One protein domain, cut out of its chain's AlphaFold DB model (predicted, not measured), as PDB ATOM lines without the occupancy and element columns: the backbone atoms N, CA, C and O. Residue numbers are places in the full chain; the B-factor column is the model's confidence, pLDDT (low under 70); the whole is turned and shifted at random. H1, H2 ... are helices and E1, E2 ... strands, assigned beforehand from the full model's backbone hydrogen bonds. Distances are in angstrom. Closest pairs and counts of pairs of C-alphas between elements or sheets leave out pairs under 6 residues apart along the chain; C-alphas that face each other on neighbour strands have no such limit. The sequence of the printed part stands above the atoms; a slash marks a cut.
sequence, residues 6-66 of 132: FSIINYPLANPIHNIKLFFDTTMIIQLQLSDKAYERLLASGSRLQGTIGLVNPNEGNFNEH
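This is residues 6 to 66 of the 132 residues of an uncharacterized protein of Bacteroides sp. CAG:661 (UniProt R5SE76). What does the model look like? A long loop of residues 6 to 28 runs out and folds back to a small, strongly twisted three-stranded sheet, and one short helix, H1, only grazes that sheet. Residues 13 to 24 of the loop stick out, and so do residues 42 to 48, of which 42 to 45 belong to H1. What is it made of? The printed part has 61 residues, with 28 in named elements, under half: E1, H1, E2 and E3 along the chain, a mixed class of helices and strands, with a mixed sheet in the order E1, E3, E2. How extended is it? It is only just extended, close to loose, with a radius of gyration of the C-alphas of 15.9 A, and it spans 48 by 25 by 16 A.

What does the first stretch meet? Residues 6 to 7 pair, antiparallel, with residues 29 to 30 of E1, the strand of residues 29 to 33. How are the strands joined? E1 is an edge strand and the parallel neighbour of E3, residues 60 to 65, at 52 degrees; N 33 and O 61 are 3.0 A apart, within hydrogen-bond range. E3, the inner strand, forms a hairpin with the other edge strand, E2, residues 51 to 57, antiparallel at 159 degrees, with N 62 and O 54 at 2.8 A and N 54 and O 62 at 2.9 A. Where is the helix? H1, residues 36 to 45, is only just on the sheet, with 5 pairs of C-alphas within 10 A, and only grazes it with residues 37 to 39; its closest C-alphas to E3 are those of Ala 38 and Glu 65, 7.2 A apart. In H1 every O i to N i+4 pair is within hydrogen-bond range.

Where does the first element begin? E1 begins at C-alpha 29, (42.167, 150.364, 38.823), and is 13.2 A long. Where does the helix begin? H1 begins at C-alpha 36, (30.452, 159.249, 23.233), and is 14.1 A long. Where do the last two strands run? E2 is 18.0 A long, and E3 is 16.3 A long, ending at C-alpha 65, (24.518, 156.782, 32.724).

How large is it? The two C-alphas farthest apart, those of Asn 19 and Ala 44, are 48.5 A apart. Is anything missing or long? The printed part has no cut, and the links E1 to H1, H1 to E2 and E2 to E3 are tight. Where is confidence low? Mean pLDDT of the printed part is 70.2, and residues 6 to 28 and residue 47 are under 70.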
ATOM      1  N   PHE A   6      40.770 155.404  35.120       45.62
ATOM      2  CA  PHE A   6      40.168 156.022  36.299       45.62
ATOM      3  C   PHE A   6      40.525 155.192  37.536       45.62
ATOM      4  O   PHE A   6      40.365 153.972  37.543       45.62
ATOM      5  N   SER A   7      41.016 155.850  38.585       40.66
ATOM      6  CA  SER A   7      41.239 155.239  39.896       40.66
ATOM      7  C   SER A   7      40.074 155.576  40.827       40.66
ATOM      8  O   SER A   7      39.675 156.733  40.961       40.66
ATOM      9  N   ILE A   8      39.509 154.554  41.472       47.12
ATOM     10  CA  ILE A   8      38.521 154.739  42.536       47.12
ATOM     11  C   ILE A   8      39.293 154.840  43.853       47.12
ATOM     12  O   ILE A   8      39.993 153.906  44.240       47.12
ATOM     13  N   ILE A   9      39.175 155.978  44.539       40.31
ATOM     14  CA  ILE A   9      39.741 156.162  45.878       40.31
ATOM     15  C   ILE A   9      38.731 155.600  46.880       40.31
ATOM     16  O   ILE A   9      37.679 156.197  47.106       40.31
ATOM     17  N   ASN A  10      39.042 154.447  47.469       41.50
ATOM     18  CA  ASN A  10      38.284 153.914  48.596       41.50
ATOM     19  C   ASN A  10      38.802 154.551  49.889       41.50
ATOM     20  O   ASN A  10      39.984 154.445  50.205       41.50
ATOM     21  N   TYR A  11      37.920 155.198  50.653       39.47
ATOM     22  CA  TYR A  11      38.239 155.594  52.024       39.47
ATOM     23  C   TYR A  11      38.198 154.351  52.928       39.47
ATOM     24  O   TYR A  11      37.262 153.556  52.806       39.47
ATOM     25  N   PRO A  12      39.172 154.151  53.834       45.25
ATOM     26  CA  PRO A  12      39.172 152.990  54.712       45.25
ATOM     27  C   PRO A  12      37.985 153.046  55.684       45.25
ATOM     28  O   PRO A  12      37.778 154.045  56.375       45.25
ATOM     29  N   LEU A  13      37.229 151.948  55.772       44.19
ATOM     30  CA  LEU A  13      36.309 151.712  56.883       44.19
ATOM     31  C   LEU A  13      37.149 151.475  58.143       44.19
ATOM     32  O   LEU A  13      37.923 150.519  58.214       44.19
ATOM     33  N   ALA A  14      37.023 152.359  59.130       38.91
ATOM     34  CA  ALA A  14      37.687 152.203  60.414       38.91
ATOM     35  C   ALA A  14      37.044 151.038  61.187       38.91
ATOM     36  O   ALA A  14      35.983 151.196  61.781       38.91
ATOM     37  N   ASN A  15      37.687 149.869  61.182       43.00
ATOM     38  CA  ASN A  15      37.339 148.761  62.073       43.00
ATOM     39  C   ASN A  15      38.205 148.837  63.341       43.00
ATOM     40  O   ASN A  15      39.432 148.765  63.233       43.00
ATOM     41  N   PRO A  16      37.620 148.945  64.549       47.78
ATOM     42  CA  PRO A  16      38.380 148.972  65.786       47.78
ATOM     43  C   PRO A  16      38.528 147.547  66.330       47.78
ATOM     44  O   PRO A  16      37.897 147.202  67.322       47.78
ATOM     45  N   ILE A  17      39.342 146.695  65.702       38.91
ATOM     46  CA  ILE A  17      39.809 145.454  66.346       38.91
ATOM     47  C   ILE A  17      41.303 145.269  66.058       38.91
ATOM     48  O   ILE A  17      41.784 145.471  64.947       38.91
ATOM     49  N   HIS A  18      42.032 144.974  67.130       42.91
ATOM     50  CA  HIS A  18      43.478 145.040  67.275       42.91
ATOM     51  C   HIS A  18      44.261 144.081  66.357       42.91
ATOM     52  O   HIS A  18      43.879 142.933  66.172       42.91
ATOM     53  N   ASN A  19      45.429 144.568  65.913       44.44
ATOM     54  CA  ASN A  19      46.627 143.827  65.495       44.44
ATOM     55  C   ASN A  19      46.480 142.769  64.384       44.44
ATOM     56  O   ASN A  19      46.432 141.582  64.668       44.44
ATOM     57  N   ILE A  20      46.553 143.220  63.123       36.38
ATOM     58  CA  ILE A  20      47.514 142.803  62.073       36.38
ATOM     59  C   ILE A  20      47.370 143.837  60.940       36.38
ATOM     60  O   ILE A  20      46.365 143.882  60.236       36.38
ATOM     61  N   LYS A  21      48.361 144.722  60.780       37.47
ATOM     62  CA  LYS A  21      48.420 145.674  59.661       37.47
ATOM     63  C   LYS A  21      48.979 144.967  58.423       37.47
ATOM     64  O   LYS A  21      50.150 145.123  58.096       37.47
ATOM     65  N   LEU A  22      48.141 144.203  57.730       38.41
ATOM     66  CA  LEU A  22      48.334 143.946  56.301       38.41
ATOM     67  C   LEU A  22      47.640 145.082  55.548       38.41
ATOM     68  O   LEU A  22      46.479 144.985  55.158       38.41
ATOM     69  N   PHE A  23      48.344 146.207  55.429       42.03
ATOM     70  CA  PHE A  23      47.920 147.309  54.577       42.03
ATOM     71  C   PHE A  23      48.149 146.916  53.123       42.03
ATOM     72  O   PHE A  23      49.224 147.132  52.570       42.03
ATOM     73  N   PHE A  24      47.138 146.325  52.503       45.19
ATOM     74  CA  PHE A  24      47.053 146.366  51.057       45.19
ATOM     75  C   PHE A  24      46.410 147.703  50.696       45.19
ATOM     76  O   PHE A  24      45.205 147.881  50.859       45.19
ATOM     77  N   ASP A  25      47.217 148.650  50.218       51.88
ATOM     78  CA  ASP A  25      46.729 149.781  49.420       51.88
ATOM     79  C   ASP A  25      46.292 149.226  48.053       51.88
ATOM     80  O   ASP A  25      46.894 149.474  47.007       51.88
ATOM     81  N   THR A  26      45.271 148.366  48.044       60.16
ATOM     82  CA  THR A  26      44.723 147.783  46.820       60.16
ATOM     83  C   THR A  26      43.813 148.817  46.178       60.16
ATOM     84  O   THR A  26      42.587 148.719  46.185       60.16
ATOM     85  N   THR A  27      44.439 149.858  45.634       60.25
ATOM     86  CA  THR A  27      43.763 150.789  44.737       60.25
ATOM     87  C   THR A  27      43.323 149.976  43.530       60.25
ATOM     88  O   THR A  27      44.145 149.519  42.735       60.25
ATOM     89  N   MET A  28      42.022 149.731  43.421       68.81
ATOM     90  CA  MET A  28      41.467 148.989  42.303       68.81
ATOM     91  C   MET A  28      41.386 149.933  41.106       68.81
ATOM     92  O   MET A  28      40.644 150.917  41.112       68.81
ATOM     93  N   ILE A  29      42.187 149.642  40.089       78.94
ATOM     94  CA  ILE A  29      42.167 150.364  38.823       78.94
ATOM     95  C   ILE A  29      41.301 149.569  37.858       78.94
ATOM     96  O   ILE A  29      41.587 148.401  37.588       78.94
ATOM     97  N   ILE A  30      40.281 150.229  37.315       81.25
ATOM     98  CA  ILE A  30      39.444 149.674  36.257       81.25
ATOM     99  C   ILE A  30      39.516 150.555  35.012       81.25
ATOM    100  O   ILE A  30      39.548 151.785  35.095       81.25
ATOM    101  N   GLN A  31      39.543 149.931  33.841       86.25
ATOM    102  CA  GLN A  31      39.333 150.617  32.574       86.25
ATOM    103  C   GLN A  31      37.830 150.764  32.347       86.25
ATOM    104  O   GLN A  31      37.078 149.793  32.438       86.25
ATOM    105  N   LEU A  32      37.381 151.990  32.075       87.81
ATOM    106  CA  LEU A  32      35.966 152.289  31.874       87.81
ATOM    107  C   LEU A  32      35.691 152.651  30.422       87.81
ATOM    108  O   LEU A  32      36.289 153.583  29.881       87.81
ATOM    109  N   GLN A  33      34.736 151.950  29.822       90.31
ATOM    110  CA  GLN A  33      34.143 152.345  28.551       90.31
ATOM    111  C   GLN A  33      32.955 153.274  28.819       90.31
ATOM    112  O   GLN A  33      32.085 152.982  29.645       90.31
ATOM    113  N   LEU A  34      32.934 154.408  28.121       89.94
ATOM    114  CA  LEU A  34      31.889 155.430  28.180       89.94
ATOM    115  C   LEU A  34      31.266 155.571  26.792       89.94
ATOM    116  O   LEU A  34      31.962 155.433  25.788       89.94
ATOM    117  N   SER A  35      29.974 155.891  26.726       88.25
ATOM    118  CA  SER A  35      29.370 156.311  25.460       88.25
ATOM    119  C   SER A  35      29.887 157.695  25.057       88.25
ATOM    120  O   SER A  35      30.140 158.541  25.919       88.25
ATOM    121  N   ASP A  36      29.984 157.955  23.752       87.94
ATOM    122  CA  ASP A  36      30.452 159.249  23.233       87.94
ATOM    123  C   ASP A  36      29.622 160.410  23.791       87.94
ATOM    124  O   ASP A  36      30.165 161.411  24.247       87.94
ATOM    125  N   LYS A  37      28.302 160.223  23.895       85.44
ATOM    126  CA  LYS A  37      27.391 161.202  24.495       85.44
ATOM    127  C   LYS A  37      27.724 161.503  25.961       85.44
ATOM    128  O   LYS A  37      27.675 162.659  26.376       85.44
ATOM    129  N   ALA A  38      28.042 160.487  26.764       85.12
ATOM    130  CA  ALA A  38      28.445 160.686  28.157       85.12
ATOM    131  C   ALA A  38      29.787 161.432  28.232       85.12
ATOM    132  O   ALA A  38      29.940 162.376  29.008       85.12
ATOM    133  N   TYR A  39      30.738 161.058  27.376       86.50
ATOM    134  CA  TYR A  39      32.032 161.722  27.281       86.50
ATOM    135  C   TYR A  39      31.908 163.201  26.876       86.50
ATOM    136  O   TYR A  39      32.468 164.072  27.539       86.50
ATOM    137  N   GLU A  40      31.110 163.515  25.856       86.06
ATOM    138  CA  GLU A  40      30.825 164.891  25.439       86.06
ATOM    139  C   GLU A  40      30.216 165.715  26.574       86.06
ATOM    140  O   GLU A  40      30.623 166.853  26.800       86.06
ATOM    141  N   ARG A  41      29.281 165.142  27.343       80.12
ATOM    142  CA  ARG A  41      28.682 165.831  28.494       80.12
ATOM    143  C   ARG A  41      29.686 166.098  29.607       80.12
ATOM    144  O   ARG A  41      29.632 167.181  30.195       80.12
ATOM    145  N   LEU A  42      30.583 165.154  29.892       84.44
ATOM    146  CA  LEU A  42      31.673 165.362  30.851       84.44
ATOM    147  C   LEU A  42      32.540 166.549  30.431       84.44
ATOM    148  O   LEU A  42      32.809 167.423  31.253       84.44
ATOM    149  N   LEU A  43      32.917 166.611  29.153       84.06
ATOM    150  CA  LEU A  43      33.739 167.697  28.623       84.06
ATOM    151  C   LEU A  43      33.008 169.043  28.608       84.06
ATOM    152  O   LEU A  43      33.577 170.050  29.017       84.06
ATOM    153  N   ALA A  44      31.758 169.070  28.146       79.38
ATOM    154  CA  ALA A  44      31.013 170.309  27.944       79.38
ATOM    155  C   ALA A  44      30.581 170.969  29.259       79.38
ATOM    156  O   ALA A  44      30.566 172.192  29.363       79.38
ATOM    157  N   SER A  45      30.195 170.169  30.256       74.50
ATOM    158  CA  SER A  45      29.627 170.682  31.509       74.50
ATOM    159  C   SER A  45      30.607 170.685  32.681       74.50
ATOM    160  O   SER A  45      30.284 171.251  33.725       74.50
ATOM    161  N   GLY A  46      31.737 169.970  32.573       70.69
ATOM    162  CA  GLY A  46      32.630 169.680  33.703       70.69
ATOM    163  C   GLY A  46      31.933 168.973  34.876       70.69
ATOM    164  O   GLY A  46      32.468 168.909  35.982       70.69
ATOM    165  N   SER A  47      30.703 168.496  34.671       68.81
ATOM    166  CA  SER A  47      29.826 168.018  35.732       68.81
ATOM    167  C   SER A  47      30.005 166.526  35.971       68.81
ATOM    168  O   SER A  47      30.485 165.781  35.122       68.81
ATOM    169  N   ARG A  48      29.586 166.062  37.148       81.75
ATOM    170  CA  ARG A  48      29.646 164.643  37.514       81.75
ATOM    171  C   ARG A  48      28.526 163.870  36.821       81.75
ATOM    172  O   ARG A  48      27.358 164.241  36.945       81.75
ATOM    173  N   LEU A  49      28.869 162.763  36.169       83.25
ATOM    174  CA  LEU A  49      27.885 161.784  35.712       83.25
ATOM    175  C   LEU A  49      27.576 160.784  36.826       83.25
ATOM    176  O   LEU A  49      28.462 160.366  37.569       83.25
ATOM    177  N   GLN A  50      26.309 160.396  36.932       87.19
ATOM    178  CA  GLN A  50      25.858 159.341  37.835       87.19
ATOM    179  C   GLN A  50      25.347 158.170  37.004       87.19
ATOM    180  O   GLN A  50      24.616 158.373  36.038       87.19
ATOM    181  N   GLY A  51      25.710 156.953  37.386       88.25
ATOM    182  CA  GLY A  51      25.353 155.758  36.637       88.25
ATOM    183  C   GLY A  51      25.742 154.481  37.357       88.25
ATOM    184  O   GLY A  51      26.199 154.519  38.503       88.25
ATOM    185  N   THR A  52      25.585 153.366  36.657       89.88
ATOM    186  CA  THR A  52      26.055 152.045  37.072       89.88
ATOM    187  C   THR A  52      27.246 151.613  36.227       89.88
ATOM    188  O   THR A  52      27.388 152.011  35.071       89.88
ATOM    189  N   ILE A  53      28.113 150.782  36.805       90.75
ATOM    190  CA  ILE A  53      29.216 150.139  36.087       90.75
ATOM    191  C   ILE A  53      28.882 148.653  35.988       90.75
ATOM    192  O   ILE A  53      28.792 147.969  37.005       90.75
ATOM    193  N   GLY A  54      28.686 148.163  34.767       90.69
ATOM    194  CA  GLY A  54      28.624 146.731  34.493       90.69
ATOM    195  C   GLY A  54      30.035 146.216  34.249       90.69
ATOM    196  O   GLY A  54      30.631 146.558  33.230       90.69
ATOM    197  N   LEU A  55      30.586 145.436  35.178       91.00
ATOM    198  CA  LEU A  55      31.908 144.835  35.003       91.00
ATOM    199  C   LEU A  55      31.850 143.752  33.922       91.00
ATOM    200  O   LEU A  55      31.001 142.864  33.976       91.00
ATOM    201  N   VAL A  56      32.765 143.824  32.958       86.06
ATOM    202  CA  VAL A  56      32.994 142.755  31.974       86.06
ATOM    203  C   VAL A  56      34.004 141.757  32.541       86.06
ATOM    204  O   VAL A  56      33.876 140.550  32.351       86.06
ATOM    205  N   ASN A  57      34.988 142.263  33.284       85.06
ATOM    206  CA  ASN A  57      35.957 141.491  34.055       85.06
ATOM    207  C   ASN A  57      36.394 142.316  35.291       85.06
ATOM    208  O   ASN A  57      35.940 143.450  35.455       85.06
ATOM    209  N   PRO A  58      37.252 141.788  36.186       85.31
ATOM    210  CA  PRO A  58      37.643 142.506  37.403       85.31
ATOM    211  C   PRO A  58      38.356 143.846  37.167       85.31
ATOM    212  O   PRO A  58      38.434 144.653  38.084       85.31
ATOM    213  N   ASN A  59      38.866 144.108  35.962       84.38
ATOM    214  CA  ASN A  59      39.678 145.280  35.648       84.38
ATOM    215  C   ASN A  59      39.055 146.154  34.550       84.38
ATOM    216  O   ASN A  59      39.650 147.164  34.179       84.38
ATOM    217  N   GLU A  60      37.875 145.805  34.034       86.94
ATOM    218  CA  GLU A  60      37.214 146.505  32.931       86.94
ATOM    219  C   GLU A  60      35.693 146.523  33.116       86.94
ATOM    220  O   GLU A  60      35.068 145.518  33.468       86.94
ATOM    221  N   GLY A  61      35.071 147.666  32.832       90.12
ATOM    222  CA  GLY A  61      33.626 147.815  32.941       90.12
ATOM    223  C   GLY A  61      33.033 148.848  31.994       90.12
ATOM    224  O   GLY A  61      33.697 149.776  31.534       90.12
ATOM    225  N   ASN A  62      31.738 148.693  31.747       91.69
ATOM    226  CA  ASN A  62      30.938 149.585  30.923       91.69
ATOM    227  C   ASN A  62      30.105 150.493  31.821       91.69
ATOM    228  O   ASN A  62      29.314 150.011  32.639       91.69
ATOM    229  N   PHE A  63      30.269 151.805  31.669       90.38
ATOM    230  CA  PHE A  63      29.477 152.780  32.407       90.38
ATOM    231  C   PHE A  63      28.160 153.069  31.684       90.38
ATOM    232  O   PHE A  63      28.143 153.481  30.523       90.38
ATOM    233  N   ASN A  64      27.056 152.916  32.407       89.38
ATOM    234  CA  ASN A  64      25.718 153.241  31.943       89.38
ATOM    235  C   ASN A  64      25.196 154.428  32.750       89.38
ATOM    236  O   ASN A  64      24.939 154.316  33.950       89.38
ATOM    237  N   GLU A  65      25.052 155.579  32.092       86.56
ATOM    238  CA  GLU A  65      24.518 156.782  32.724       86.56
ATOM    239  C   GLU A  65      23.078 156.520  33.181       86.56
ATOM    240  O   GLU A  65      22.235 156.060  32.407       86.56
ATOM    241  N   HIS A  66      22.771 156.852  34.433       86.62
ATOM    242  CA  HIS A  66      21.383 156.947  34.846       86.62
ATOM    243  C   HIS A  66      20.775 158.101  34.067       86.62
ATOM    244  O   HIS A  66      21.136 159.258  34.293       86.62
TER     245      HIS A  66